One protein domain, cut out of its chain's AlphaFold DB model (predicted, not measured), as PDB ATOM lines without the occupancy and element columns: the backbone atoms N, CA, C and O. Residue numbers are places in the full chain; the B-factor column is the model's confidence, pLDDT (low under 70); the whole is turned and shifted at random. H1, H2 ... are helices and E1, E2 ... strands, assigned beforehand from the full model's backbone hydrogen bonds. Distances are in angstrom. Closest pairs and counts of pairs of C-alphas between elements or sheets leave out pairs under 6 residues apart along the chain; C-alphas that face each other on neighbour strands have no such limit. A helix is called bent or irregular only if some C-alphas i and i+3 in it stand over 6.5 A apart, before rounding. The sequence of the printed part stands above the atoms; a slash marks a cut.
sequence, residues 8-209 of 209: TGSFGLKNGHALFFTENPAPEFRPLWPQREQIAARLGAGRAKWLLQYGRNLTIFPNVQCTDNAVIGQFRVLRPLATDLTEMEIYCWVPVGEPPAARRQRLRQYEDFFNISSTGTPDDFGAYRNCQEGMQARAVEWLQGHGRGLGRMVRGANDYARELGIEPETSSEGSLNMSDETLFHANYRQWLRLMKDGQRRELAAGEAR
ATOM      1  N   THR A   8      49.346 -23.348 -29.701       94.31
ATOM      2  CA  THR A   8      49.139 -22.588 -30.929       94.31
ATOM      3  C   THR A   8      47.811 -23.003 -31.536       94.31
ATOM      4  O   THR A   8      47.256 -24.049 -31.184       94.31
ATOM      5  N   GLY A   9      47.301 -22.195 -32.449       95.31
ATOM      6  CA  GLY A   9      46.072 -22.499 -33.144       95.31
ATOM      7  C   GLY A   9      45.782 -21.524 -34.263       95.31
ATOM      8  O   GLY A   9      46.542 -20.589 -34.535       95.31
ATOM      9  N   SER A  10      44.649 -21.752 -34.911       96.12
ATOM     10  CA  SER A  10      44.164 -20.864 -35.951       96.12
ATOM     11  C   SER A  10      42.651 -20.722 -35.933       96.12
ATOM     12  O   SER A  10      41.919 -21.587 -35.453       96.12
ATOM     13  N   PHE A  11      42.189 -19.608 -36.483       97.44
ATOM     14  CA  PHE A  11      40.793 -19.321 -36.743       97.44
ATOM     15  C   PHE A  11      40.619 -19.045 -38.229       97.44
ATOM     16  O   PHE A  11      41.223 -18.118 -38.768       97.44
ATOM     17  N   GLY A  12      39.750 -19.818 -38.872       97.69
ATOM     18  CA  GLY A  12      39.176 -19.466 -40.164       97.69
ATOM     19  C   GLY A  12      37.963 -18.579 -39.927       97.69
ATOM     20  O   GLY A  12      36.967 -19.020 -39.354       97.69
ATOM     21  N   LEU A  13      38.060 -17.313 -40.316       97.62
ATOM     22  CA  LEU A  13      37.007 -16.320 -40.147       97.62
ATOM     23  C   LEU A  13      36.195 -16.187 -41.440       97.62
ATOM     24  O   LEU A  13      36.612 -16.597 -42.526       97.62
ATOM     25  N   LYS A  14      35.031 -15.546 -41.316       96.19
ATOM     26  CA  LYS A  14      34.170 -15.227 -42.458       96.19
ATOM     27  C   LYS A  14      34.925 -14.414 -43.509       96.19
ATOM     28  O   LYS A  14      35.873 -13.696 -43.202       96.19
ATOM     29  N   ASN A  15      34.444 -14.480 -44.748       96.88
ATOM     30  CA  ASN A  15      34.983 -13.725 -45.883       96.88
ATOM     31  C   ASN A  15      36.469 -13.984 -46.172       96.88
ATOM     32  O   ASN A  15      37.135 -13.153 -46.782       96.88
ATOM     33  N   GLY A  16      36.973 -15.152 -45.777       97.06
ATOM     34  CA  GLY A  16      38.326 -15.594 -46.079       97.06
ATOM     35  C   GLY A  16      39.404 -15.057 -45.152       97.06
ATOM     36  O   GLY A  16      40.560 -15.419 -45.332       97.06
ATOM     37  N   HIS A  17      39.064 -14.235 -44.157       97.88
ATOM     38  CA  HIS A  17      40.050 -13.795 -43.175       97.88
ATOM     39  C   HIS A  17      40.516 -14.985 -42.321       97.88
ATOM     40  O   HIS A  17      39.776 -15.944 -42.104       97.88
ATOM     41  N   ALA A  18      41.744 -14.934 -41.819       97.25
ATOM     42  CA  ALA A  18      42.277 -15.991 -40.966       97.25
ATOM     43  C   ALA A  18      43.200 -15.409 -39.901       97.25
ATOM     44  O   ALA A  18      43.936 -14.470 -40.181       97.25
ATOM     45  N   LEU A  19      43.177 -15.967 -38.696       95.94
ATOM     46  CA  LEU A  19      44.099 -15.604 -37.624       95.94
ATOM     47  C   LEU A  19      44.879 -16.843 -37.206       95.94
ATOM     48  O   LEU A  19      44.280 -17.854 -36.873       95.94
ATOM     49  N   PHE A  20      46.196 -16.747 -37.156       94.38
ATOM     50  CA  PHE A  20      47.056 -17.701 -36.471       94.38
ATOM     51  C   PHE A  20      47.531 -17.088 -35.155       94.38
ATOM     52  O   PHE A  20      47.833 -15.892 -35.107       94.38
ATOM     53  N   PHE A  21      47.612 -17.887 -34.094       94.38
ATOM     54  CA  PHE A  21      48.112 -17.435 -32.801       94.38
ATOM     55  C   PHE A  21      49.061 -18.442 -32.160       94.38
ATOM     56  O   PHE A  21      48.942 -19.652 -32.350       94.38
ATOM     57  N   THR A  22      49.964 -17.926 -31.333       93.12
ATOM     58  CA  THR A  22      50.914 -18.727 -30.560       93.12
ATOM     59  C   THR A  22      51.116 -18.112 -29.189       93.12
ATOM     60  O   THR A  22      51.282 -16.897 -29.078       93.12
ATOM     61  N   GLU A  23      51.126 -18.935 -28.146       91.94
ATOM     62  CA  GLU A  23      51.501 -18.499 -26.802       91.94
ATOM     63  C   GLU A  23      52.951 -18.004 -26.778       91.94
ATOM     64  O   GLU A  23      53.873 -18.664 -27.258       91.94
ATOM     65  N   ASN A  24      53.157 -16.817 -26.216       89.50
ATOM     66  CA  ASN A  24      54.482 -16.249 -26.043       89.50
ATOM     67  C   ASN A  24      55.168 -16.937 -24.846       89.50
ATOM     68  O   ASN A  24      54.636 -16.856 -23.738       89.50
ATOM     69  N   PRO A  25      56.343 -17.570 -25.024       87.81
ATOM     70  CA  PRO A  25      57.073 -18.204 -23.927       87.81
ATOM     71  C   PRO A  25      57.605 -17.233 -22.872       87.81
ATOM     72  O   PRO A  25      57.956 -17.682 -21.784       87.81
ATOM     73  N   ALA A  26      57.736 -15.948 -23.206       88.94
ATOM     74  CA  ALA A  26      58.364 -14.953 -22.346       88.94
ATOM     75  C   ALA A  26      57.667 -13.579 -22.497       88.94
ATOM     76  O   ALA A  26      58.242 -12.618 -23.029       88.94
ATOM     77  N   PRO A  27      56.378 -13.475 -22.108       89.38
ATOM     78  CA  PRO A  27      55.581 -12.263 -22.290       89.38
ATOM     79  C   PRO A  27      56.108 -11.055 -21.498       89.38
ATOM     80  O   PRO A  27      55.852  -9.913 -21.881       89.38
ATOM     81  N   GLU A  28      56.891 -11.287 -20.445       90.12
ATOM     82  CA  GLU A  28      57.531 -10.265 -19.619       90.12
ATOM     83  C   GLU A  28      58.538  -9.389 -20.373       90.12
ATOM     84  O   GLU A  28      58.773  -8.248 -19.977       90.12
ATOM     85  N   PHE A  29      59.077  -9.876 -21.494       87.81
ATOM     86  CA  PHE A  29      59.996  -9.110 -22.341       87.81
ATOM     87  C   PHE A  29      59.286  -8.250 -23.393       87.81
ATOM     88  O   PHE A  29      59.948  -7.506 -24.128       87.81
ATOM     89  N   ARG A  30      57.946  -8.308 -23.492       86.88
ATOM     90  CA  ARG A  30      57.208  -7.442 -24.422       86.88
ATOM     91  C   ARG A  30      57.289  -5.980 -23.955       86.88
ATOM     92  O   ARG A  30      57.062  -5.715 -22.775       86.88
ATOM     93  N   PRO A  31      57.461  -4.996 -24.863       87.31
ATOM     94  CA  PRO A  31      57.590  -3.584 -24.480       87.31
ATOM     95  C   PRO A  31      56.405  -3.018 -23.686       87.31
ATOM     96  O   PRO A  31      56.555  -2.046 -22.952       87.31
ATOM     97  N   LEU A  32      55.216  -3.607 -23.847       87.81
ATOM     98  CA  LEU A  32      53.993  -3.185 -23.159       87.81
ATOM     99  C   LEU A  32      53.757  -3.905 -21.824       87.81
ATOM    100  O   LEU A  32      52.817  -3.555 -21.112       87.81
ATOM    101  N   TRP A  33      54.594  -4.877 -21.450       90.50
ATOM    102  CA  TRP A  33      54.448  -5.613 -20.193       90.50
ATOM    103  C   TRP A  33      54.432  -4.724 -18.936       90.50
ATOM    104  O   TRP A  33      53.595  -4.965 -18.056       90.50
ATOM    105  N   PRO A  34      55.245  -3.648 -18.834       90.38
ATOM    106  CA  PRO A  34      55.168  -2.730 -17.696       90.38
ATOM    107  C   PRO A  34      53.792  -2.064 -17.529       90.38
ATOM    108  O   PRO A  34      53.437  -1.668 -16.425       90.38
ATOM    109  N   GLN A  35      52.993  -1.976 -18.598       90.25
ATOM    110  CA  GLN A  35      51.655  -1.374 -18.592       90.25
ATOM    111  C   GLN A  35      50.526  -2.407 -18.453       90.25
ATOM    112  O   GLN A  35      49.358  -2.059 -18.625       90.25
ATOM    113  N   ARG A  36      50.830  -3.678 -18.148       92.56
ATOM    114  CA  ARG A  36      49.845  -4.778 -18.159       92.56
ATOM    115  C   ARG A  36      48.590  -4.511 -17.322       92.56
ATOM    116  O   ARG A  36      47.495  -4.844 -17.758       92.56
ATOM    117  N   GLU A  37      48.736  -3.875 -16.161       94.56
ATOM    118  CA  GLU A  37      47.618  -3.573 -15.256       94.56
ATOM    119  C   GLU A  37      46.712  -2.480 -15.832       94.56
ATOM    120  O   GLU A  37      45.492  -2.630 -15.847       94.56
ATOM    121  N   GLN A  38      47.300  -1.430 -16.412       92.88
ATOM    122  CA  GLN A  38      46.559  -0.371 -17.109       92.88
ATOM    123  C   GLN A  38      45.834  -0.920 -18.346       92.88
ATOM    124  O   GLN A  38      44.686  -0.569 -18.621       92.88
ATOM    125  N   ILE A  39      46.489  -1.817 -19.090       92.19
ATOM    126  CA  ILE A  39      45.906  -2.489 -20.256       92.19
ATOM    127  C   ILE A  39      44.742  -3.390 -19.827       92.19
ATOM    128  O   ILE A  39      43.692  -3.349 -20.468       92.19
ATOM    129  N   ALA A  40      44.893  -4.156 -18.743       94.44
ATOM    130  CA  ALA A  40      43.831  -4.993 -18.186       94.44
ATOM    131  C   ALA A  40      42.634  -4.167 -17.702       94.44
ATOM    132  O   ALA A  40      41.500  -4.510 -18.028       94.44
ATOM    133  N   ALA A  41      42.876  -3.046 -17.016       95.56
ATOM    134  CA  ALA A  41      41.822  -2.129 -16.590       95.56
ATOM    135  C   ALA A  41      41.054  -1.526 -17.782       95.56
ATOM    136  O   ALA A  41      39.838  -1.374 -17.722       95.56
ATOM    137  N   ARG A  42      41.749  -1.217 -18.887       93.50
ATOM    138  CA  ARG A  42      41.146  -0.596 -20.078       93.50
ATOM    139  C   ARG A  42      40.419  -1.579 -20.996       93.50
ATOM    140  O   ARG A  42      39.415  -1.213 -21.598       93.50
ATOM    141  N   LEU A  43      40.961  -2.781 -21.190       91.00
ATOM    142  CA  LEU A  43      40.490  -3.734 -22.208       91.00
ATOM    143  C   LEU A  43      39.758  -4.949 -21.628       91.00
ATOM    144  O   LEU A  43      39.181  -5.724 -22.395       91.00
ATOM    145  N   GLY A  44      39.796  -5.132 -20.309       92.00
ATOM    146  CA  GLY A  44      39.388  -6.364 -19.644       92.00
ATOM    147  C   GLY A  44      40.462  -7.455 -19.714       92.00
ATOM    148  O   GLY A  44      41.366  -7.431 -20.556       92.00
ATOM    149  N   ALA A  45      40.352  -8.439 -18.819       88.44
ATOM    150  CA  ALA A  45      41.372  -9.471 -18.621       88.44
ATOM    151  C   ALA A  45      41.646 -10.312 -19.883       88.44
ATOM    152  O   ALA A  45      42.807 -10.484 -20.250       88.44
ATOM    153  N   GLY A  46      40.604 -10.772 -20.588       89.44
ATOM    154  CA  GLY A  46      40.754 -11.624 -21.777       89.44
ATOM    155  C   GLY A  46      41.519 -10.928 -22.909       89.44
ATOM    156  O   GLY A  46      42.549 -11.414 -23.371       89.44
ATOM    157  N   ARG A  47      41.095  -9.724 -23.309       90.38
ATOM    158  CA  ARG A  47      41.781  -8.964 -24.372       90.38
ATOM    159  C   ARG A  47      43.196  -8.546 -23.974       90.38
ATOM    160  O   ARG A  47      44.086  -8.563 -24.822       90.38
ATOM    161  N   ALA A  48      43.422  -8.190 -22.708       91.81
ATOM    162  CA  ALA A  48      44.756  -7.863 -22.211       91.81
ATOM    163  C   ALA A  48      45.695  -9.075 -22.244       91.81
ATOM    164  O   ALA A  48      46.832  -8.951 -22.699       91.81
ATOM    165  N   LYS A  49      45.205 -10.257 -21.848       91.88
ATOM    166  CA  LYS A  49      45.933 -11.524 -21.974       91.88
ATOM    167  C   LYS A  49      46.304 -11.788 -23.433       91.88
ATOM    168  O   LYS A  49      47.475 -11.999 -23.723       91.88
ATOM    169  N   TRP A  50      45.357 -11.668 -24.361       92.19
ATOM    170  CA  TRP A  50      45.619 -11.831 -25.797       92.19
ATOM    171  C   TRP A  50      46.630 -10.837 -26.365       92.19
ATOM    172  O   TRP A  50      47.462 -11.197 -27.192       92.19
ATOM    173  N   LEU A  51      46.588  -9.589 -25.903       90.38
ATOM    174  CA  LEU A  51      47.531  -8.559 -26.323       90.38
ATOM    175  C   LEU A  51      48.952  -8.828 -25.812       90.38
ATOM    176  O   LEU A  51      49.918  -8.560 -26.519       90.38
ATOM    177  N   LEU A  52      49.100  -9.347 -24.593       90.06
ATOM    178  CA  LEU A  52      50.399  -9.445 -23.922       90.06
ATOM    179  C   LEU A  52      51.031 -10.835 -24.002       90.06
ATOM    180  O   LEU A  52      52.251 -10.935 -23.998       90.06
ATOM    181  N   GLN A  53      50.230 -11.893 -24.089       91.88
ATOM    182  CA  GLN A  53      50.693 -13.275 -23.941       91.88
ATOM    183  C   GLN A  53      50.628 -14.089 -25.233       91.88
ATOM    184  O   GLN A  53      51.083 -15.224 -25.235       91.88
ATOM    185  N   TYR A  54      50.123 -13.526 -26.334       92.38
ATOM    186  CA  TYR A  54      50.049 -14.231 -27.613       92.38
ATOM    187  C   TYR A  54      50.689 -13.430 -28.749       92.38
ATOM    188  O   TYR A  54      50.503 -12.214 -28.866       92.38
ATOM    189  N   GLY A  55      51.438 -14.135 -29.596       92.31
ATOM    190  CA  GLY A  55      51.788 -13.699 -30.945       92.31
ATOM    191  C   GLY A  55      50.636 -13.993 -31.903       92.31
ATOM    192  O   GLY A  55      49.925 -14.984 -31.719       92.31
ATOM    193  N   ARG A  56      50.404 -13.117 -32.882       92.75
ATOM    194  CA  ARG A  56      49.234 -13.164 -33.769       92.75
ATOM    195  C   ARG A  56      49.615 -12.808 -35.199       92.75
ATOM    196  O   ARG A  56      50.257 -11.789 -35.426       92.75
ATOM    197  N   ASN A  57      49.137 -13.592 -36.159       93.44
ATOM    198  CA  ASN A  57      49.221 -13.297 -37.588       93.44
ATOM    199  C   ASN A  57      47.812 -13.312 -38.176       93.44
ATOM    200  O   ASN A  57      47.192 -14.366 -38.281       93.44
ATOM    201  N   LEU A  58      47.293 -12.138 -38.511       95.19
ATOM    202  CA  LEU A  58      45.980 -11.938 -39.103       95.19
ATOM    203  C   LEU A  58      46.123 -11.714 -40.606       95.19
ATOM    204  O   LEU A  58      46.670 -10.705 -41.039       95.19
ATOM    205  N   THR A  59      45.545 -12.601 -41.400       96.50
ATOM    206  CA  THR A  59      45.324 -12.389 -42.825       96.50
ATOM    207  C   THR A  59      43.966 -11.736 -43.021       96.50
ATOM    208  O   THR A  59      42.918 -12.341 -42.781       96.50
ATOM    209  N   ILE A  60      43.982 -10.496 -43.492       97.31
ATOM    210  CA  ILE A  60      42.812  -9.789 -43.986       97.31
ATOM    211  C   ILE A  60      42.755 -10.040 -45.494       97.31
ATOM    212  O   ILE A  60      43.425  -9.379 -46.289       97.31
ATOM    213  N   PHE A  61      41.963 -11.041 -45.874       97.50
ATOM    214  CA  PHE A  61      41.649 -11.330 -47.270       97.50
ATOM    215  C   PHE A  61      41.259 -10.048 -48.048       97.50
ATOM    216  O   PHE A  61      40.443  -9.272 -47.539       97.50
ATOM    217  N   PRO A  62      41.782  -9.837 -49.272       96.19
ATOM    218  CA  PRO A  62      42.563 -10.806 -50.050       96.19
ATOM    219  C   PRO A  62      44.079 -10.750 -49.837       96.19
ATOM    220  O   PRO A  62      44.752 -11.737 -50.110       96.19
ATOM    221  N   ASN A  63      44.633  -9.619 -49.400       96.44
ATOM    222  CA  ASN A  63      46.052  -9.341 -49.633       96.44
ATOM    223  C   ASN A  63      46.749  -8.514 -48.544       96.44
ATOM    224  O   ASN A  63      47.838  -7.992 -48.783       96.44
ATOM    225  N   VAL A  64      46.153  -8.391 -47.358       96.62
ATOM    226  CA  VAL A  64      46.776  -7.698 -46.225       96.62
ATOM    227  C   VAL A  64      47.092  -8.700 -45.126       96.62
ATOM    228  O   VAL A  64      46.239  -9.485 -44.719       96.62
ATOM    229  N   GLN A  65      48.314  -8.661 -44.609       93.69
ATOM    230  CA  GLN A  65      48.723  -9.427 -43.436       93.69
ATOM    231  C   GLN A  65      49.094  -8.459 -42.319       93.69
ATOM    232  O   GLN A  65      49.909  -7.565 -42.513       93.69
ATOM    233  N   CYS A  66      48.503  -8.633 -41.146       93.25
ATOM    234  CA  CYS A  66      48.846  -7.911 -39.932       93.25
ATOM    235  C   CYS A  66      49.495  -8.894 -38.970       93.25
ATOM    236  O   CYS A  66      48.872  -9.880 -38.577       93.25
ATOM    237  N   THR A  67      50.737  -8.641 -38.588       89.25
ATOM    238  CA  THR A  67      51.443  -9.499 -37.640       89.25
ATOM    239  C   THR A  67      51.777  -8.707 -36.389       89.25
ATOM    240  O   THR A  67      52.113  -7.528 -36.453       89.25
ATOM    241  N   ASP A  68      51.636  -9.358 -35.242       86.75
ATOM    242  CA  ASP A  68      52.110  -8.906 -33.941       86.75
ATOM    243  C   ASP A  68      52.747 -10.103 -33.239       86.75
ATOM    244  O   ASP A  68      52.103 -10.812 -32.461       86.75
ATOM    245  N   ASN A  69      54.018 -10.350 -33.551       75.88
ATOM    246  CA  ASN A  69      54.786 -11.466 -33.006       75.88
ATOM    247  C   ASN A  69      55.930 -10.921 -32.153       75.88
ATOM    248  O   ASN A  69      56.695 -10.063 -32.591       75.88
ATOM    249  N   ALA A  70      56.037 -11.435 -30.926       64.62
ATOM    250  CA  ALA A  70      57.025 -11.065 -29.910       64.62
ATOM    251  C   ALA A  70      57.023  -9.579 -29.518       64.62
ATOM    252  O   ALA A  70      56.549  -9.240 -28.441       64.62
ATOM    253  N   VAL A  71      57.522  -8.670 -30.345       62.16
ATOM    254  CA  VAL A  71      57.779  -7.282 -29.930       62.16
ATOM    255  C   VAL A  71      57.326  -6.254 -30.947       62.16
ATOM    256  O   VAL A  71      57.187  -5.093 -30.570       62.16
ATOM    257  N   ILE A  72      56.994  -6.646 -32.177       70.56
ATOM    258  CA  ILE A  72      56.628  -5.686 -33.209       70.56
ATOM    259  C   ILE A  72      55.370  -6.037 -33.975       70.56
ATOM    260  O   ILE A  72      55.083  -7.193 -34.269       70.56
ATOM    261  N   GLY A  73      54.651  -4.964 -34.282       81.44
ATOM    262  CA  GLY A  73      53.533  -4.936 -35.177       81.44
ATOM    263  C   GLY A  73      53.954  -4.503 -36.579       81.44
ATOM    264  O   GLY A  73      54.607  -3.467 -36.728       81.44
ATOM    265  N   GLN A  74      53.548  -5.246 -37.603       88.44
ATOM    266  CA  GLN A  74      53.659  -4.805 -38.994       88.44
ATOM    267  C   GLN A  74      52.378  -5.084 -39.780       88.44
ATOM    268  O   GLN A  74      51.604  -5.984 -39.448       88.44
ATOM    269  N   PHE A  75      52.192  -4.324 -40.854       91.44
ATOM    270  CA  PHE A  75      51.310  -4.668 -41.956       91.44
ATOM    271  C   PHE A  75      52.152  -5.001 -43.182       91.44
ATOM    272  O   PHE A  75      53.109  -4.292 -43.482       91.44
ATOM    273  N   ARG A  76      51.776  -6.052 -43.905       92.38
ATOM    274  CA  ARG A  76      52.255  -6.343 -45.255       92.38
ATOM    275  C   ARG A  76      51.074  -6.228 -46.207       92.38
ATOM    276  O   ARG A  76      50.056  -6.887 -45.989       92.38
ATOM    277  N   VAL A  77      51.202  -5.401 -47.236       95.69
ATOM    278  CA  VAL A  77      50.226  -5.290 -48.322       95.69
ATOM    279  C   VAL A  77      50.843  -5.925 -49.559       95.69
ATOM    280  O   VAL A  77      51.902  -5.509 -50.016       95.69
ATOM    281  N   LEU A  78      50.193  -6.966 -50.073       94.81
ATOM    282  CA  LEU A  78      50.642  -7.716 -51.242       94.81
ATOM    283  C   LEU A  78      49.901  -7.185 -52.468       94.81
ATOM    284  O   LEU A  78      48.742  -7.527 -52.704       94.81
ATOM    285  N   ARG A  79      50.536  -6.304 -53.239       96.69
ATOM    286  CA  ARG A  79      49.954  -5.742 -54.458       96.69
ATOM    287  C   ARG A  79      50.292  -6.648 -55.649       96.69
ATOM    288  O   ARG A  79      51.456  -6.706 -56.050       96.69
ATOM    289  N   PRO A  80      49.310  -7.367 -56.225       95.69
ATOM    290  CA  PRO A  80      49.560  -8.180 -57.408       95.69
ATOM    291  C   PRO A  80      49.792  -7.261 -58.613       95.69
ATOM    292  O   PRO A  80      48.948  -6.420 -58.920       95.69
ATOM    293  N   LEU A  81      50.932  -7.411 -59.288       97.25
ATOM    294  CA  LEU A  81      51.262  -6.670 -60.514       97.25
ATOM    295  C   LEU A  81      51.103  -7.549 -61.757       97.25
ATOM    296  O   LEU A  81      50.655  -7.081 -62.799       97.25
ATOM    297  N   ALA A  82      51.440  -8.830 -61.622       96.19
ATOM    298  CA  ALA A  82      51.218  -9.884 -62.600       96.19
ATOM    299  C   ALA A  82      51.023 -11.222 -61.865       96.19
ATOM    300  O   ALA A  82      51.102 -11.292 -60.638       96.19
ATOM    301  N   THR A  83      50.778 -12.303 -62.603       91.69
ATOM    302  CA  THR A  83      50.601 -13.655 -62.039       91.69
ATOM    303  C   THR A  83      51.863 -14.231 -61.390       91.69
ATOM    304  O   THR A  83      51.782 -15.194 -60.631       91.69
ATOM    305  N   ASP A  84      53.026 -13.667 -61.702       92.69
ATOM    306  CA  ASP A  84      54.358 -14.053 -61.231       92.69
ATOM    307  C   ASP A  84      55.126 -12.882 -60.592       92.69
ATOM    308  O   ASP A  84      56.285 -13.036 -60.207       92.69
ATOM    309  N   LEU A  85      54.478 -11.720 -60.441       94.50
ATOM    310  CA  LEU A  85      55.084 -10.517 -59.882       94.50
ATOM    311  C   LEU A  85      54.159  -9.867 -58.855       94.50
ATOM    312  O   LEU A  85      53.055  -9.419 -59.167       94.50
ATOM    313  N   THR A  86      54.644  -9.776 -57.620       95.38
ATOM    314  CA  THR A  86      53.952  -9.125 -56.505       95.38
ATOM    315  C   THR A  86      54.873  -8.092 -55.882       95.38
ATOM    316  O   THR A  86      56.016  -8.397 -55.544       95.38
ATOM    317  N   GLU A  87      54.365  -6.881 -55.701       95.25
ATOM    318  CA  GLU A  87      55.014  -5.879 -54.866       95.25
ATOM    319  C   GLU A  87      54.519  -6.043 -53.429       95.25
ATOM    320  O   GLU A  87      53.319  -6.174 -53.183       95.25
ATOM    321  N   MET A  88      55.446  -6.065 -52.475       92.62
ATOM    322  CA  MET A  88      55.126  -6.160 -51.056       92.62
ATOM    323  C   MET A  88      55.527  -4.868 -50.355       92.62
ATOM    324  O   MET A  88      56.713  -4.573 -50.213       92.62
ATOM    325  N   GLU A  89      54.533  -4.132 -49.872       93.25
ATOM    326  CA  GLU A  89      54.734  -2.952 -49.038       93.25
ATOM    327  C   GLU A  89      54.665  -3.357 -47.566       93.25
ATOM    328  O   GLU A  89      53.740  -4.061 -47.151       93.25
ATOM    329  N   ILE A  90      55.644  -2.927 -46.768       89.62
ATOM    330  CA  ILE A  90      55.729  -3.266 -45.345       89.62
ATOM    331  C   ILE A  90      55.646  -1.987 -44.516       89.62
ATOM    332  O   ILE A  90      56.460  -1.079 -44.670       89.62
ATOM    333  N   TYR A  91      54.686  -1.944 -43.596       90.69
ATOM    334  CA  TYR A  91      54.473  -0.836 -42.673       90.69
ATOM    335  C   TYR A  91      54.696  -1.307 -41.243       90.69
ATOM    336  O   TYR A  91      53.953  -2.144 -40.734       90.69
ATOM    337  N   CYS A  92      55.687  -0.738 -40.566       88.69
ATOM    338  CA  CYS A  92      55.849  -0.904 -39.127       88.69
ATOM    339  C   CYS A  92      54.833  -0.023 -38.390       88.69
ATOM    340  O   CYS A  92      54.673   1.154 -38.720       88.69
ATOM    341  N   TRP A  93      54.166  -0.573 -37.373       86.44
ATOM    342  CA  TRP A  93      53.271   0.195 -36.511       86.44
ATOM    343  C   TRP A  93      53.676   0.099 -35.045       86.44
ATOM    344  O   TRP A  93      54.180  -0.915 -34.553       86.44
ATOM    345  N   VAL A  94      53.433   1.195 -34.326       86.12
ATOM    346  CA  VAL A  94      53.756   1.320 -32.907       86.12
ATOM    347  C   VAL A  94      52.562   1.882 -32.128       86.12
ATOM    348  O   VAL A  94      51.831   2.723 -32.658       86.12
ATOM    349  N   PRO A  95      52.336   1.453 -30.875       85.06
ATOM    350  CA  PRO A  95      51.297   2.030 -30.033       85.06
ATOM    351  C   PRO A  95      51.487   3.537 -29.806       85.06
ATOM    352  O   PRO A  95      52.589   4.029 -29.531       85.06
ATOM    353  N   VAL A  96      50.383   4.280 -29.869       86.62
ATOM    354  CA  VAL A  96      50.352   5.696 -29.484       86.62
ATOM    355  C   VAL A  96      50.507   5.798 -27.965       86.62
ATOM    356  O   VAL A  96      49.829   5.091 -27.224       86.62
ATOM    357  N   GLY A  97      51.401   6.677 -27.505       84.75
ATOM    358  CA  GLY A  97      51.641   6.906 -26.076       84.75
ATOM    359  C   GLY A  97      52.561   5.887 -25.393       84.75
ATOM    360  O   GLY A  97      52.672   5.904 -24.169       84.75
ATOM    361  N   GLU A  98      53.236   5.005 -26.139       86.19
ATOM    362  CA  GLU A  98      54.239   4.118 -25.537       86.19
ATOM    363  C   GLU A  98      55.469   4.907 -25.020       86.19
ATOM    364  O   GLU A  98      55.861   5.911 -25.628       86.19
ATOM    365  N   PRO A  99      56.122   4.462 -23.928       89.19
ATOM    366  CA  PRO A  99      57.318   5.109 -23.406       89.19
ATOM    367  C   PRO A  99      58.457   5.114 -24.439       89.19
ATOM    368  O   PRO A  99      58.632   4.122 -25.153       89.19
ATOM    369  N   PRO A 100      59.318   6.152 -24.475       91.06
ATOM    370  CA  PRO A 100      60.419   6.228 -25.439       91.06
ATOM    371  C   PRO A 100      61.355   5.009 -25.436       91.06
ATOM    372  O   PRO A 100      61.844   4.602 -26.489       91.06
ATOM    373  N   ALA A 101      61.590   4.397 -24.269       89.31
ATOM    374  CA  ALA A 101      62.398   3.183 -24.151       89.31
ATOM    375  C   ALA A 101      61.726   1.962 -24.808       89.31
ATOM    376  O   ALA A 101      62.377   1.241 -25.562       89.31
ATOM    377  N   ALA A 102      60.417   1.782 -24.594       87.75
ATOM    378  CA  ALA A 102      59.624   0.717 -25.211       87.75
ATOM    379  C   ALA A 102      59.576   0.870 -26.740       87.75
ATOM    380  O   ALA A 102      59.796  -0.099 -27.469       87.75
ATOM    381  N   ARG A 103      59.393   2.108 -27.224       89.75
ATOM    382  CA  ARG A 103      59.467   2.435 -28.653       89.75
ATOM    383  C   ARG A 103      60.816   2.069 -29.254       89.75
ATOM    384  O   ARG A 103      60.881   1.429 -30.299       89.75
ATOM    385  N   ARG A 104      61.905   2.470 -28.592       90.69
ATOM    386  CA  ARG A 104      63.268   2.188 -29.055       90.69
ATOM    387  C   ARG A 104      63.521   0.687 -29.149       90.69
ATOM    388  O   ARG A 104      64.032   0.238 -30.167       90.69
ATOM    389  N   GLN A 105      63.133  -0.076 -28.124       88.12
ATOM    390  CA  GLN A 105      63.240  -1.535 -28.132       88.12
ATOM    391  C   GLN A 105      62.476  -2.142 -29.317       88.12
ATOM    392  O   GLN A 105      63.034  -2.950 -30.050       88.12
ATOM    393  N   ARG A 106      61.226  -1.714 -29.539       88.56
ATOM    394  CA  ARG A 106      60.381  -2.187 -30.646       88.56
ATOM    395  C   ARG A 106      61.015  -1.940 -32.010       88.56
ATOM    396  O   ARG A 106      61.089  -2.860 -32.817       88.56
ATOM    397  N   LEU A 107      61.491  -0.719 -32.250       89.12
ATOM    398  CA  LEU A 107      62.107  -0.347 -33.524       89.12
ATOM    399  C   LEU A 107      63.415  -1.104 -33.778       89.12
ATOM    400  O   LEU A 107      63.610  -1.584 -34.885       89.12
ATOM    401  N   ARG A 108      64.273  -1.293 -32.767       89.88
ATOM    402  CA  ARG A 108      65.503  -2.090 -32.943       89.88
ATOM    403  C   ARG A 108      65.202  -3.545 -33.283       89.88
ATOM    404  O   ARG A 108      65.764  -4.083 -34.223       89.88
ATOM    405  N   GLN A 109      64.228  -4.143 -32.606       86.50
ATOM    406  CA  GLN A 109      63.828  -5.513 -32.923       86.50
ATOM    407  C   GLN A 109      63.148  -5.639 -34.298       86.50
ATOM    408  O   GLN A 109      63.238  -6.693 -34.925       86.50
ATOM    409  N   TYR A 110      62.513  -4.571 -34.804       88.00
ATOM    410  CA  TYR A 110      62.081  -4.514 -36.206       88.00
ATOM    411  C   TYR A 110      63.254  -4.675 -37.161       88.00
ATOM    412  O   TYR A 110      63.203  -5.474 -38.091       88.00
ATOM    413  N   GLU A 111      64.279  -3.854 -36.939       88.00
ATOM    414  CA  GLU A 111      65.442  -3.734 -37.805       88.00
ATOM    415  C   GLU A 111      66.197  -5.061 -37.856       88.00
ATOM    416  O   GLU A 111      66.617  -5.469 -38.936       88.00
ATOM    417  N   ASP A 112      66.260  -5.767 -36.725       87.56
ATOM    418  CA  ASP A 112      66.955  -7.046 -36.595       87.56
ATOM    419  C   ASP A 112      66.237  -8.219 -37.295       87.56
ATOM    420  O   ASP A 112      66.904  -9.092 -37.864       87.56
ATOM    421  N   PHE A 113      64.891  -8.262 -37.291       85.25
ATOM    422  CA  PHE A 113      64.143  -9.456 -37.736       85.25
ATOM    423  C   PHE A 113      63.121  -9.264 -38.867       85.25
ATOM    424  O   PHE A 113      62.902 -10.200 -39.633       85.25
ATOM    425  N   PHE A 114      62.484  -8.096 -38.995       84.25
ATOM    426  CA  PHE A 114      61.375  -7.892 -39.943       84.25
ATOM    427  C   PHE A 114      61.627  -6.837 -41.026       84.25
ATOM    428  O   PHE A 114      60.917  -6.808 -42.033       84.25
ATOM    429  N   ASN A 115      62.643  -5.987 -40.880       84.56
ATOM    430  CA  ASN A 115      63.028  -5.046 -41.930       84.56
ATOM    431  C   ASN A 115      63.454  -5.776 -43.229       84.56
ATOM    432  O   ASN A 115      63.784  -6.957 -43.216       84.56
ATOM    433  N   ILE A 116      63.473  -5.098 -44.375       83.75
ATOM    434  CA  ILE A 116      63.795  -5.703 -45.682       83.75
ATOM    435  C   ILE A 116      65.191  -6.344 -45.688       83.75
ATOM    436  O   ILE A 116      65.370  -7.422 -46.244       83.75
ATOM    437  N   SER A 117      66.164  -5.706 -45.038       83.38
ATOM    438  CA  SER A 117      67.545  -6.193 -44.909       83.38
ATOM    439  C   SER A 117      67.799  -6.999 -43.630       83.38
ATOM    440  O   SER A 117      68.952  -7.189 -43.251       83.38
ATOM    441  N   SER A 118      66.742  -7.370 -42.911       84.62
ATOM    442  CA  SER A 118      66.839  -8.102 -41.647       84.62
ATOM    443  C   SER A 118      67.035  -9.600 -41.873       84.62
ATOM    444  O   SER A 118      67.183 -10.053 -43.003       84.62
ATOM    445  N   THR A 119      67.020 -10.381 -40.797       83.75
ATOM    446  CA  THR A 119      67.199 -11.836 -40.872       83.75
ATOM    447  C   THR A 119      65.958 -12.594 -41.355       83.75
ATOM    448  O   THR A 119      66.105 -13.528 -42.130       83.75
ATOM    449  N   GLY A 120      64.742 -12.200 -40.959       86.00
ATOM    450  CA  GLY A 120      63.534 -12.980 -41.265       86.00
ATOM    451  C   GLY A 120      62.956 -12.722 -42.658       86.00
ATOM    452  O   GLY A 120      62.540 -13.646 -43.354       86.00
ATOM    453  N   THR A 121      62.932 -11.465 -43.099       87.25
ATOM    454  CA  THR A 121      62.277 -11.096 -44.366       87.25
ATOM    455  C   THR A 121      62.927 -11.730 -45.613       87.25
ATOM    456  O   THR A 121      62.181 -12.195 -46.476       87.25
ATOM    457  N   PRO A 122      64.266 -11.813 -45.754       89.62
ATOM    458  CA  PRO A 122      64.892 -12.530 -46.868       89.62
ATOM    459  C   PRO A 122      64.539 -14.023 -46.928       89.62
ATOM    460  O   PRO A 122      64.327 -14.542 -48.026       89.62
ATOM    461  N   ASP A 123      64.414 -14.692 -45.778       91.06
ATOM    462  CA  ASP A 123      64.000 -16.099 -45.708       91.06
ATOM    463  C   ASP A 123      62.552 -16.274 -46.196       91.06
ATOM    464  O   ASP A 123      62.276 -17.154 -47.019       91.06
ATOM    465  N   ASP A 124      61.644 -15.378 -45.782       89.38
ATOM    466  CA  ASP A 124      60.266 -15.327 -46.294       89.38
ATOM    467  C   ASP A 124      60.249 -15.149 -47.826       89.38
ATOM    468  O   ASP A 124      59.525 -15.851 -48.535       89.38
ATOM    469  N   PHE A 125      61.071 -14.240 -48.368       89.50
ATOM    470  CA  PHE A 125      61.185 -14.031 -49.818       89.50
ATOM    471  C   PHE A 125      61.685 -15.277 -50.555       89.50
ATOM    472  O   PHE A 125      61.191 -15.583 -51.646       89.50
ATOM    473  N   GLY A 126      62.649 -15.999 -49.976       92.94
ATOM    474  CA  GLY A 126      63.110 -17.284 -50.497       92.94
ATOM    475  C   GLY A 126      61.976 -18.307 -50.551       92.94
ATOM    476  O   GLY A 126      61.750 -18.923 -51.594       92.94
ATOM    477  N   ALA A 127      61.199 -18.426 -49.472       93.12
ATOM    478  CA  ALA A 127      60.043 -19.315 -49.415       93.12
ATOM    479  C   ALA A 127      58.971 -18.950 -50.456       93.12
ATOM    480  O   ALA A 127      58.478 -19.831 -51.159       93.12
ATOM    481  N   TYR A 128      58.648 -17.663 -50.621       92.81
ATOM    482  CA  TYR A 128      57.687 -17.221 -51.637       92.81
ATOM    483  C   TYR A 128      58.146 -17.547 -53.054       92.81
ATOM    484  O   TYR A 128      57.350 -18.048 -53.850       92.81
ATOM    485  N   ARG A 129      59.425 -17.316 -53.366       92.94
ATOM    486  CA  ARG A 129      59.995 -17.647 -54.677       92.94
ATOM    487  C   ARG A 129      59.933 -19.148 -54.951       92.94
ATOM    488  O   ARG A 129      59.471 -19.542 -56.016       92.94
ATOM    489  N   ASN A 130      60.325 -19.966 -53.975       94.88
ATOM    490  CA  ASN A 130      60.285 -21.421 -54.094       94.88
ATOM    491  C   ASN A 130      58.851 -21.928 -54.307       94.88
ATOM    492  O   ASN A 130      58.622 -22.804 -55.136       94.88
ATOM    493  N   CYS A 131      57.874 -21.353 -53.598       92.50
ATOM    494  CA  CYS A 131      56.463 -21.655 -53.818       92.50
ATOM    495  C   CYS A 131      56.005 -21.246 -55.225       92.50
ATOM    496  O   CYS A 131      55.365 -22.047 -55.898       92.50
ATOM    497  N   GLN A 132      56.341 -20.039 -55.694       92.69
ATOM    498  CA  GLN A 132      55.972 -19.568 -57.035       92.69
ATOM    499  C   GLN A 132      56.530 -20.487 -58.127       92.69
ATOM    500  O   GLN A 132      55.798 -20.856 -59.044       92.69
ATOM    501  N   GLU A 133      57.804 -20.864 -58.021       93.06
ATOM    502  CA  GLU A 133      58.469 -21.765 -58.962       93.06
ATOM    503  C   GLU A 133      57.865 -23.174 -58.907       93.06
ATOM    504  O   GLU A 133      57.470 -23.722 -59.936       93.06
ATOM    505  N   GLY A 134      57.700 -23.733 -57.705       90.88
ATOM    506  CA  GLY A 134      57.123 -25.064 -57.516       90.88
ATOM    507  C   GLY A 134      55.683 -25.180 -58.027       90.88
ATOM    508  O   GLY A 134      55.307 -26.207 -58.588       90.88
ATOM    509  N   MET A 135      54.887 -24.114 -57.908       89.44
ATOM    510  CA  MET A 135      53.500 -24.075 -58.392       89.44
ATOM    511  C   MET A 135      53.380 -23.997 -59.925       89.44
ATOM    512  O   MET A 135      52.276 -24.134 -60.446       89.44
ATOM    513  N   GLN A 136      54.483 -23.831 -60.668       89.81
ATOM    514  CA  GLN A 136      54.493 -23.964 -62.134       89.81
ATOM    515  C   GLN A 136      54.521 -25.427 -62.608       89.81
ATOM    516  O   GLN A 136      54.423 -25.686 -63.812       89.81
ATOM    517  N   ALA A 137      54.665 -26.396 -61.697       89.56
ATOM    518  CA  ALA A 137      54.684 -27.811 -62.043       89.56
ATOM    519  C   ALA A 137      53.369 -28.242 -62.721       89.56
ATOM    520  O   ALA A 137      52.282 -28.062 -62.182       89.56
ATOM    521  N   ARG A 138      53.477 -28.861 -63.904       88.44
ATOM    522  CA  ARG A 138      52.327 -29.354 -64.695       88.44
ATOM    523  C   ARG A 138      52.142 -30.871 -64.650       88.44
ATOM    524  O   ARG A 138      51.161 -31.380 -65.174       88.44
ATOM    525  N   ALA A 139      53.092 -31.592 -64.055       89.81
ATOM    526  CA  ALA A 139      53.081 -33.054 -64.001       89.81
ATOM    527  C   ALA A 139      52.089 -33.624 -62.968       89.81
ATOM    528  O   ALA A 139      51.838 -34.824 -62.965       89.81
ATOM    529  N   VAL A 140      51.544 -32.780 -62.086       85.19
ATOM    530  CA  VAL A 140      50.628 -33.174 -61.012       85.19
ATOM    531  C   VAL A 140      49.342 -32.369 -61.149       85.19
ATOM    532  O   VAL A 140      49.385 -31.145 -61.204       85.19
ATOM    533  N   GLU A 141      48.200 -33.055 -61.198       82.38
ATOM    534  CA  GLU A 141      46.882 -32.416 -61.323       82.38
ATOM    535  C   GLU A 141      46.420 -31.788 -59.998       82.38
ATOM    536  O   GLU A 141      45.864 -30.692 -59.980       82.38
ATOM    537  N   TRP A 142      46.693 -32.467 -58.878       82.12
ATOM    538  CA  TRP A 142      46.270 -32.052 -57.542       82.12
ATOM    539  C   TRP A 142      47.422 -32.112 -56.547       82.12
ATOM    540  O   TRP A 142      48.054 -33.151 -56.360       82.12
ATOM    541  N   LEU A 143      47.647 -31.009 -55.840       76.75
ATOM    542  CA  LEU A 143      48.522 -30.987 -54.677       76.75
ATOM    543  C   LEU A 143      47.728 -31.449 -53.451       76.75
ATOM    544  O   LEU A 143      46.637 -30.937 -53.197       76.75
ATOM    545  N   GLN A 144      48.293 -32.342 -52.632       71.69
ATOM    546  CA  GLN A 144      47.817 -32.566 -51.256       71.69
ATOM    547  C   GLN A 144      48.189 -31.374 -50.348       71.69
ATOM    548  O   GLN A 144      48.797 -31.532 -49.293       71.69
ATOM    549  N   GLY A 145      47.867 -30.155 -50.780       74.88
ATOM    550  CA  GLY A 145      48.133 -28.934 -50.028       74.88
ATOM    551  C   GLY A 145      47.139 -28.751 -48.883       74.88
ATOM    552  O   GLY A 145      45.945 -29.010 -49.036       74.88
ATOM    553  N   HIS A 146      47.627 -28.256 -47.744       88.00
ATOM    554  CA  HIS A 146      46.825 -27.725 -46.632       88.00
ATOM    555  C   HIS A 146      45.959 -28.746 -45.878       88.00
ATOM    556  O   HIS A 146      45.045 -28.368 -45.147       88.00
ATOM    557  N   GLY A 147      46.205 -30.048 -46.043       89.19
ATOM    558  CA  GLY A 147      45.470 -31.103 -45.332       89.19
ATOM    559  C   GLY A 147      45.948 -31.333 -43.895       89.19
ATOM    560  O   GLY A 147      45.281 -32.015 -43.107       89.19
ATOM    561  N   ARG A 148      47.112 -30.792 -43.526       91.44
ATOM    562  CA  ARG A 148      47.733 -31.085 -42.239       91.44
ATOM    563  C   ARG A 148      46.960 -30.416 -41.108       91.44
ATOM    564  O   ARG A 148      46.677 -29.231 -41.166       91.44
ATOM    565  N   GLY A 149      46.623 -31.199 -40.083       91.19
ATOM    566  CA  GLY A 149      45.878 -30.734 -38.907       91.19
ATOM    567  C   GLY A 149      44.348 -30.765 -39.030       91.19
ATOM    568  O   GLY A 149      43.665 -30.521 -38.037       91.19
ATOM    569  N   LEU A 150      43.805 -31.228 -40.165       92.25
ATOM    570  CA  LEU A 150      42.366 -31.451 -40.378       92.25
ATOM    571  C   LEU A 150      41.663 -32.204 -39.237       92.25
ATOM    572  O   LEU A 150      40.572 -31.819 -38.836       92.25
ATOM    573  N   GLY A 151      42.290 -33.247 -38.681       92.69
ATOM    574  CA  GLY A 151      41.705 -34.042 -37.590       92.69
ATOM    575  C   GLY A 151      41.539 -33.296 -36.258       92.69
ATOM    576  O   GLY A 151      40.900 -33.817 -35.351       92.69
ATOM    577  N   ARG A 152      42.119 -32.098 -36.123       91.50
ATOM    578  CA  ARG A 152      41.991 -31.220 -34.946       91.50
ATOM    579  C   ARG A 152      41.114 -29.997 -35.210       91.50
ATOM    580  O   ARG A 152      40.776 -29.285 -34.270       91.50
ATOM    581  N   MET A 153      40.773 -29.730 -36.468       95.19
ATOM    582  CA  MET A 153      39.937 -28.596 -36.833       95.19
ATOM    583  C   MET A 153      38.488 -28.869 -36.431       95.19
ATOM    584  O   MET A 153      37.895 -29.876 -36.815       95.19
ATOM    585  N   VAL A 154      37.898 -27.926 -35.709       96.56
ATOM    586  CA  VAL A 154      36.481 -27.921 -35.352       96.56
ATOM    587  C   VAL A 154      35.747 -26.834 -36.129       96.56
ATOM    588  O   VAL A 154      36.336 -25.839 -36.552       96.56
ATOM    589  N   ARG A 155      34.441 -27.020 -36.333       96.94
ATOM    590  CA  ARG A 155      33.560 -25.963 -36.849       96.94
ATOM    591  C   ARG A 155      33.125 -25.064 -35.691       96.94
ATOM    592  O   ARG A 155      32.752 -25.579 -34.641       96.94
ATOM    593  N   GLY A 156      33.125 -23.751 -35.903       96.81
ATOM    594  CA  GLY A 156      32.755 -22.770 -34.881       96.81
ATOM    595  C   GLY A 156      33.873 -22.445 -33.885       96.81
ATOM    596  O   GLY A 156      35.046 -22.772 -34.095       96.81
ATOM    597  N   ALA A 157      33.493 -21.778 -32.794       97.19
ATOM    598  CA  ALA A 157      34.390 -21.322 -31.737       97.19
ATOM    599  C   ALA A 157      34.903 -22.470 -30.839       97.19
ATOM    600  O   ALA A 157      34.114 -23.248 -30.290       97.19
ATOM    601  N   ASN A 158      36.219 -22.532 -30.619       96.12
ATOM    602  CA  ASN A 158      36.826 -23.254 -29.492       96.12
ATOM    603  C   ASN A 158      36.918 -22.349 -28.240       96.12
ATOM    604  O   ASN A 158      36.392 -21.234 -28.229       96.12
ATOM    605  N   ASP A 159      37.590 -22.812 -27.182       94.88
ATOM    606  CA  ASP A 159      37.738 -22.044 -25.937       94.88
ATOM    607  C   ASP A 159      38.520 -20.739 -26.127       94.88
ATOM    608  O   ASP A 159      38.129 -19.706 -25.584       94.88
ATOM    609  N   TYR A 160      39.558 -20.741 -26.970       94.88
ATOM    610  CA  TYR A 160      40.319 -19.537 -27.314       94.88
ATOM    611  C   TYR A 160      39.458 -18.489 -28.040       94.88
ATOM    612  O   TYR A 160      39.521 -17.299 -27.723       94.88
ATOM    613  N   ALA A 161      38.619 -18.915 -28.988       94.94
ATOM    614  CA  ALA A 161      37.684 -18.034 -29.682       94.94
ATOM    615  C   ALA A 161      36.610 -17.472 -28.732       94.94
ATOM    616  O   ALA A 161      36.323 -16.273 -28.770       94.94
ATOM    617  N   ARG A 162      36.078 -18.308 -27.826       94.31
ATOM    618  CA  ARG A 162      35.142 -17.881 -26.770       94.31
ATOM    619  C   ARG A 162      35.770 -16.858 -25.824       94.31
ATOM    620  O   ARG A 162      35.134 -15.854 -25.525       94.31
ATOM    621  N   GLU A 163      37.019 -17.066 -25.402       92.00
ATOM    622  CA  GLU A 163      37.763 -16.121 -24.555       92.00
ATOM    623  C   GLU A 163      37.927 -14.746 -25.231       92.00
ATOM    624  O   GLU A 163      37.840 -13.707 -24.574       92.00
ATOM    625  N   LEU A 164      38.132 -14.729 -26.550       90.25
ATOM    626  CA  LEU A 164      38.200 -13.502 -27.346       90.25
ATOM    627  C   LEU A 164      36.839 -12.860 -27.636       90.25
ATOM    628  O   LEU A 164      36.800 -11.686 -28.018       90.25
ATOM    629  N   GLY A 165      35.746 -13.610 -27.487       92.00
ATOM    630  CA  GLY A 165      34.412 -13.197 -27.915       92.00
ATOM    631  C   GLY A 165      34.287 -13.090 -29.437       92.00
ATOM    632  O   GLY A 165      33.689 -12.134 -29.932       92.00
ATOM    633  N   ILE A 166      34.896 -14.020 -30.181       93.62
ATOM    634  CA  ILE A 166      34.800 -14.099 -31.645       93.62
ATOM    635  C   ILE A 166      34.096 -15.385 -32.089       93.62
ATOM    636  O   ILE A 166      34.162 -16.410 -31.419       93.62
ATOM    637  N   GLU A 167      33.481 -15.330 -33.269       96.19
ATOM    638  CA  GLU A 167      32.706 -16.426 -33.864       96.19
ATOM    639  C   GLU A 167      33.326 -16.852 -35.209       96.19
ATOM    640  O   GLU A 167      32.862 -16.422 -36.275       96.19
ATOM    641  N   PRO A 168      34.430 -17.625 -35.195       97.38
ATOM    642  CA  PRO A 168      35.056 -18.127 -36.411       97.38
ATOM    643  C   PRO A 168      34.209 -19.225 -37.065       97.38
ATOM    644  O   PRO A 168      33.444 -19.924 -36.405       97.38
ATOM    645  N   GLU A 169      34.373 -19.424 -38.372       97.62
ATOM    646  CA  GLU A 169      33.752 -20.553 -39.078       97.62
ATOM    647  C   GLU A 169      34.428 -21.878 -38.704       97.62
ATOM    648  O   GLU A 169      33.774 -22.920 -38.605       97.62
ATOM    649  N   THR A 170      35.740 -21.836 -38.467       97.75
ATOM    650  CA  THR A 170      36.556 -22.981 -38.050       97.75
ATOM    651  C   THR A 170      37.615 -22.560 -37.044       97.75
ATOM    652  O   THR A 170      38.207 -21.494 -37.194       97.75
ATOM    653  N   SER A 171      37.915 -23.429 -36.084       97.50
ATOM    654  CA  SER A 171      39.010 -23.243 -35.127       97.50
ATOM    655  C   SER A 171      39.905 -24.478 -35.094       97.50
ATOM    656  O   SER A 171      39.415 -25.599 -35.221       97.50
ATOM    657  N   SER A 172      41.204 -24.295 -34.889       96.06
ATOM    658  CA  SER A 172      42.153 -25.369 -34.593       96.06
ATOM    659  C   SER A 172      43.038 -24.966 -33.418       96.06
ATOM    660  O   SER A 172      43.329 -23.786 -33.225       96.06
ATOM    661  N   GLU A 173      43.464 -25.943 -32.621       94.88
ATOM    662  CA  GLU A 173      44.452 -25.741 -31.562       94.88
ATOM    663  C   GLU A 173      45.312 -26.990 -31.358       94.88
ATOM    664  O   GLU A 173      44.914 -28.117 -31.677       94.88
ATOM    665  N   GLY A 174      46.497 -26.798 -30.791       92.81
ATOM    666  CA  GLY A 174      47.396 -27.889 -30.460       92.81
ATOM    667  C   GLY A 174      48.677 -27.422 -29.791       92.81
ATOM    668  O   GLY A 174      48.824 -26.269 -29.395       92.81
ATOM    669  N   SER A 175      49.621 -28.352 -29.643       91.81
ATOM    670  CA  SER A 175      50.992 -28.020 -29.250       91.81
ATOM    671  C   SER A 175      51.654 -27.146 -30.309       91.81
ATOM    672  O   SER A 175      51.363 -27.319 -31.492       91.81
ATOM    673  N   LEU A 176      52.637 -26.339 -29.914       86.88
ATOM    674  CA  LEU A 176      53.452 -25.531 -30.828       86.88
ATOM    675  C   LEU A 176      53.966 -26.302 -32.066       86.88
ATOM    676  O   LEU A 176      53.989 -25.760 -33.164       86.88
ATOM    677  N   ASN A 177      54.279 -27.593 -31.916       86.31
ATOM    678  CA  ASN A 177      54.791 -28.453 -32.991       86.31
ATOM    679  C   ASN A 177      53.706 -29.032 -33.928       86.31
ATOM    680  O   ASN A 177      53.999 -29.901 -34.744       86.31
ATOM    681  N   MET A 178      52.439 -28.618 -33.797       87.88
ATOM    682  CA  MET A 178      51.344 -29.084 -34.667       87.88
ATOM    683  C   MET A 178      51.537 -28.625 -36.119       87.88
ATOM    684  O   MET A 178      51.124 -29.322 -37.050       87.88
ATOM    685  N   SER A 179      52.155 -27.453 -36.296       84.81
ATOM    686  CA  SER A 179      52.474 -26.818 -37.578       84.81
ATOM    687  C   SER A 179      51.269 -26.646 -38.530       84.81
ATOM    688  O   SER A 179      51.474 -26.579 -39.727       84.81
ATOM    689  N   ASP A 180      50.032 -26.654 -38.045       90.19
ATOM    690  CA  ASP A 180      48.760 -26.753 -38.793       90.19
ATOM    691  C   ASP A 180      48.631 -26.034 -40.167       90.19
ATOM    692  O   ASP A 180      49.026 -24.885 -40.319       90.19
ATOM    693  N   GLU A 181      48.014 -26.733 -41.134       92.56
ATOM    694  CA  GLU A 181      47.563 -26.327 -42.489       92.56
ATOM    695  C   GLU A 181      46.246 -25.528 -42.562       92.56
ATOM    696  O   GLU A 181      45.941 -24.856 -43.552       92.56
ATOM    697  N   THR A 182      45.380 -25.663 -41.557       92.06
ATOM    698  CA  THR A 182      43.944 -25.409 -41.777       92.06
ATOM    699  C   THR A 182      43.573 -23.931 -41.908       92.06
ATOM    700  O   THR A 182      42.547 -23.605 -42.510       92.06
ATOM    701  N   LEU A 183      44.450 -23.018 -41.474       91.94
ATOM    702  CA  LEU A 183      44.267 -21.568 -41.606       91.94
ATOM    703  C   LEU A 183      44.071 -21.111 -43.067       91.94
ATOM    704  O   LEU A 183      43.368 -20.133 -43.335       91.94
ATOM    705  N   PHE A 184      44.657 -21.828 -44.033       93.75
ATOM    706  CA  PHE A 184      44.568 -21.476 -45.450       93.75
ATOM    707  C   PHE A 184      43.171 -21.724 -46.032       93.75
ATOM    708  O   PHE A 184      42.801 -21.121 -47.043       93.75
ATOM    709  N   HIS A 185      42.361 -22.579 -45.397       95.12
ATOM    710  CA  HIS A 185      41.069 -23.005 -45.943       95.12
ATOM    711  C   HIS A 185      40.091 -21.847 -46.077       95.12
ATOM    712  O   HIS A 185      39.376 -21.788 -47.076       95.12
ATOM    713  N   ALA A 186      40.065 -20.923 -45.112       96.06
ATOM    714  CA  ALA A 186      39.188 -19.756 -45.168       96.06
ATOM    715  C   ALA A 186      39.463 -18.932 -46.436       96.06
ATOM    716  O   ALA A 186      38.550 -18.688 -47.231       96.06
ATOM    717  N   ASN A 187      40.734 -18.590 -46.669       95.62
ATOM    718  CA  ASN A 187      41.173 -17.816 -47.830       95.62
ATOM    719  C   ASN A 187      40.799 -18.516 -49.147       95.62
ATOM    720  O   ASN A 187      40.138 -17.914 -49.994       95.62
ATOM    721  N   TYR A 188      41.146 -19.800 -49.309       95.00
ATOM    722  CA  TYR A 188      40.849 -20.537 -50.543       95.00
ATOM    723  C   TYR A 188      39.351 -20.724 -50.793       95.00
ATOM    724  O   TYR A 188      38.905 -20.614 -51.935       95.00
ATOM    725  N   ARG A 189      38.550 -20.973 -49.748       95.62
ATOM    726  CA  ARG A 189      37.089 -21.098 -49.880       95.62
ATOM    727  C   ARG A 189      36.461 -19.793 -50.349       95.62
ATOM    728  O   ARG A 189      35.634 -19.817 -51.262       95.62
ATOM    729  N   GLN A 190      36.868 -18.663 -49.770       97.94
ATOM    730  CA  GLN A 190      36.376 -17.357 -50.200       97.94
ATOM    731  C   GLN A 190      36.830 -17.026 -51.619       97.94
ATOM    732  O   GLN A 190      36.012 -16.583 -52.425       97.94
ATOM    733  N   TRP A 191      38.104 -17.261 -51.942       97.25
ATOM    734  CA  TRP A 191      38.625 -17.057 -53.290       97.25
ATOM    735  C   TRP A 191      37.831 -17.870 -54.318       97.25
ATOM    736  O   TRP A 191      37.306 -17.301 -55.272       97.25
ATOM    737  N   LEU A 192      37.635 -19.171 -54.077       97.00
ATOM    738  CA  LEU A 192      36.874 -20.044 -54.970       97.00
ATOM    739  C   LEU A 192      35.435 -19.554 -55.154       97.00
ATOM    740  O   LEU A 192      34.920 -19.566 -56.273       97.00
ATOM    741  N   ARG A 193      34.784 -19.116 -54.068       98.12
ATOM    742  CA  ARG A 193      33.441 -18.534 -54.133       98.12
ATOM    743  C   ARG A 193      33.428 -17.305 -55.041       98.12
ATOM    744  O   ARG A 193      32.634 -17.261 -55.973       98.12
ATOM    745  N   LEU A 194      34.329 -16.349 -54.818       98.19
ATOM    746  CA  LEU A 194      34.398 -15.111 -55.601       98.19
ATOM    747  C   LEU A 194      34.715 -15.367 -57.080       98.19
ATOM    748  O   LEU A 194      34.090 -14.746 -57.938       98.19
ATOM    749  N   MET A 195      35.617 -16.305 -57.382       97.81
ATOM    750  CA  MET A 195      35.938 -16.696 -58.758       97.81
ATOM    751  C   MET A 195      34.733 -17.327 -59.462       97.81
ATOM    752  O   MET A 195      34.396 -16.929 -60.574       97.81
ATOM    753  N   LYS A 196      34.030 -18.256 -58.798       98.19
ATOM    754  CA  LYS A 196      32.803 -18.864 -59.335       98.19
ATOM    755  C   LYS A 196      31.696 -17.830 -59.532       98.19
ATOM    756  O   LYS A 196      30.981 -17.885 -60.529       98.19
ATOM    757  N   ASP A 197      31.529 -16.908 -58.587       97.94
ATOM    758  CA  ASP A 197      30.543 -15.828 -58.679       97.94
ATOM    759  C   ASP A 197      30.870 -14.890 -59.854       97.94
ATOM    760  O   ASP A 197      29.971 -14.507 -60.599       97.94
ATOM    761  N   GLY A 198      32.150 -14.553 -60.045       97.56
ATOM    762  CA  GLY A 198      32.636 -13.769 -61.182       97.56
ATOM    763  C   GLY A 198      32.392 -14.458 -62.520       97.56
ATOM    764  O   GLY A 198      31.793 -13.860 -63.406       97.56
ATOM    765  N   GLN A 199      32.757 -15.737 -62.633       97.50
ATOM    766  CA  GLN A 199      32.538 -16.528 -63.844       97.50
ATOM    767  C   GLN A 199      31.058 -16.575 -64.243       97.50
ATOM    768  O   GLN A 199      30.733 -16.389 -65.412       97.50
ATOM    769  N   ARG A 200      30.145 -16.784 -63.282       97.69
ATOM    770  CA  ARG A 200      28.700 -16.789 -63.570       97.69
ATOM    771  C   ARG A 200      28.202 -15.441 -64.091       97.69
ATOM    772  O   ARG A 200      27.363 -15.429 -64.983       97.69
ATOM    773  N   ARG A 201      28.712 -14.322 -63.557       97.12
ATOM    774  CA  ARG A 201      28.357 -12.977 -64.046       97.12
ATOM    775  C   ARG A 201      28.828 -12.749 -65.481       97.12
ATOM    776  O   ARG A 201      28.050 -12.244 -66.280       97.12
ATOM    777  N   GLU A 202      30.057 -13.146 -65.800       96.06
ATOM    778  CA  GLU A 202      30.610 -13.012 -67.155       96.06
ATOM    779  C   GLU A 202      29.836 -13.852 -68.179       96.06
ATOM    780  O   GLU A 202      29.468 -13.345 -69.235       96.06
ATOM    781  N   LEU A 203      29.517 -15.111 -67.854       95.19
ATOM    782  CA  LEU A 203      28.737 -15.979 -68.746       95.19
ATOM    783  C   LEU A 203      27.335 -15.415 -69.014       95.19
ATOM    784  O   LEU A 203      26.931 -15.316 -70.169       95.19
ATOM    785  N   ALA A 204      26.632 -14.960 -67.972       94.19
ATOM    786  CA  ALA A 204      25.309 -14.353 -68.124       94.19
ATOM    787  C   ALA A 204      25.341 -13.052 -68.950       94.19
ATOM    788  O   ALA A 204      24.408 -12.765 -69.695       94.19
ATOM    789  N   ALA A 205      26.414 -12.259 -68.841       90.44
ATOM    790  CA  ALA A 205      26.595 -11.058 -69.657       90.44
ATOM    791  C   ALA A 205      26.912 -11.381 -71.128       90.44
ATOM    792  O   ALA A 205      26.541 -10.610 -72.011       90.44
ATOM    793  N   GLY A 206      27.591 -12.505 -71.389       84.81
ATOM    794  CA  GLY A 206      27.870 -13.004 -72.735       84.81
ATOM    795  C   GLY A 206      26.635 -13.553 -73.452       84.81
ATOM    796  O   GLY A 206      26.509 -13.348 -74.649       84.81
ATOM    797  N   GLU A 207      25.709 -14.191 -72.732       73.00
ATOM    798  CA  GLU A 207      24.426 -14.678 -73.278       73.00
ATOM    799  C   GLU A 207      23.427 -13.547 -73.586       73.00
ATOM    800  O   GLU A 207      22.491 -13.735 -74.361       73.00
ATOM    801  N   ALA A 208      23.614 -12.373 -72.976       65.00
ATOM    802  CA  ALA A 208      22.780 -11.189 -73.181       65.00
ATOM    803  C   ALA A 208      23.271 -10.262 -74.316       65.00
ATOM    804  O   ALA A 208      22.637  -9.234 -74.567       65.00
ATOM    805  N   ARG A 209      24.401 -10.583 -74.961       54.97
ATOM    806  CA  ARG A 209      24.970  -9.861 -76.113       54.97
ATOM    807  C   ARG A 209      24.723 -10.624 -77.406       54.97
ATOM    808  O   ARG A 209      24.513  -9.931 -78.424       54.97
TER     809      ARG A 209
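This is residues 8 to 209 of the 209 residues of the protein "Ring_hydroxyl_A domain-containing protein" of Immundisolibacter cernigliae (UniProt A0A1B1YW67). One twisted sheet of seven strands makes a wall, with helices round its borders and one long helix, H6, sticking out with its residues 195 to 207. The helical hairpin H1 and H2 sits at one end of strands E2 and E3, where H2 runs into E3, the short H5 grazes the sheet at E7 and E1 with its residues 159 to 161 and touches H2, H6 starts by Gly 12 of E1 and Ala 18 of E2, and H3 packs on E5 and E6, with H4 following on beyond the sheet. The printed part has 202 residues, with six named helices and seven named strands in the order E1 E2 H1 H2 E3 E4 E5 E6 H3 H4 H5 E7 H6; the class is mixed, helices and strands. The sheet's order is E6 E5 E4 E3 E2 E1 E7, all antiparallel. The whole is only just compact, close to loose, with a radius of gyration of the C-alphas of 19.6 A, and elongated, spanning 64 by 39 by 37 A.

E1, residues 8 to 12, and E2, residues 18 to 23, form a hairpin, with N 11 and O 19 2.8 A apart, within hydrogen-bond range. H1, residues 33 to 43, and H2, residues 45 to 53, form a helical hairpin; they touch at a shallow tilt of 28 degrees, opposite ways, and their closest C-alphas, those of Ala 40 and Ala 48, are 5.0 A apart. H1 is not on the sheet; H2 is on it at a height over the sheet of 8.3 A and stands up from it, its line rising 81 degrees out of the local plane. E3, residues 54 to 60, is the antiparallel neighbour of E2, with N 57 and O 20 at 2.8 A. E3, E4 at residues 64 to 69, E5 at residues 72 to 82 and E6 at residues 85 to 93 make a meander, each strand the antiparallel neighbour of the one before. Its pairs within hydrogen-bond range include N 58 and O 66 at 2.8 A, N 74 and O 67 at 2.9 A, and N 77 and O 89 at 2.9 A. H3, residues 100 to 113, is on the sheet; its closest C-alpha pair with E5 is Arg 106 and Ile 72, 5.7 A. H4, residues 120 to 134, is not on the sheet and is close to H3 but not clearly touching. H5, residues 159 to 164, only grazes the sheet and touches H2, about perpendicular at 80 degrees; their closest C-alphas, those of Glu 163 and Gly 46, are 6.1 A apart. E7, residues 170 to 175, is the antiparallel neighbour of E1, with N 10 and O 172 at 3.0 A. H6, residues 184 to 207, is on the sheet over none of its strands, on the opposite face from H2; the C-alphas of Ala 186 and Gly 12 are the closest of H6 and E1, 5.0 A apart. Every O i to N i+4 pair is within hydrogen-bond range in H2, H3, H4, H5 and H6, and 5 of 7 are in H1, which is irregular: C-alphas 34 and 37 are 8.0 A apart.

E1 begins at C-alpha 8, (49.139, -22.588, -30.929). From first to last C-alpha, E5 is 30.2 A long, E6 25.8 A, H3 20.3 A and H4 21.2 A. H6 is 35.0 A long and ends at C-alpha 207, (24.426, -14.678, -73.278).

The C-alphas farthest apart, those of Pro 34 and Arg 209, are 66.1 A from each other. The printed part has no cut. The long link is H4 to H5, residues 135 to 158, of which 137 to 142 stand free and 154 to 155 pair antiparallel with residues 170 to 171 of E7. The mean pLDDT of the printed part is 90.9; residues 70 to 71 and 208 to 209 are under 70.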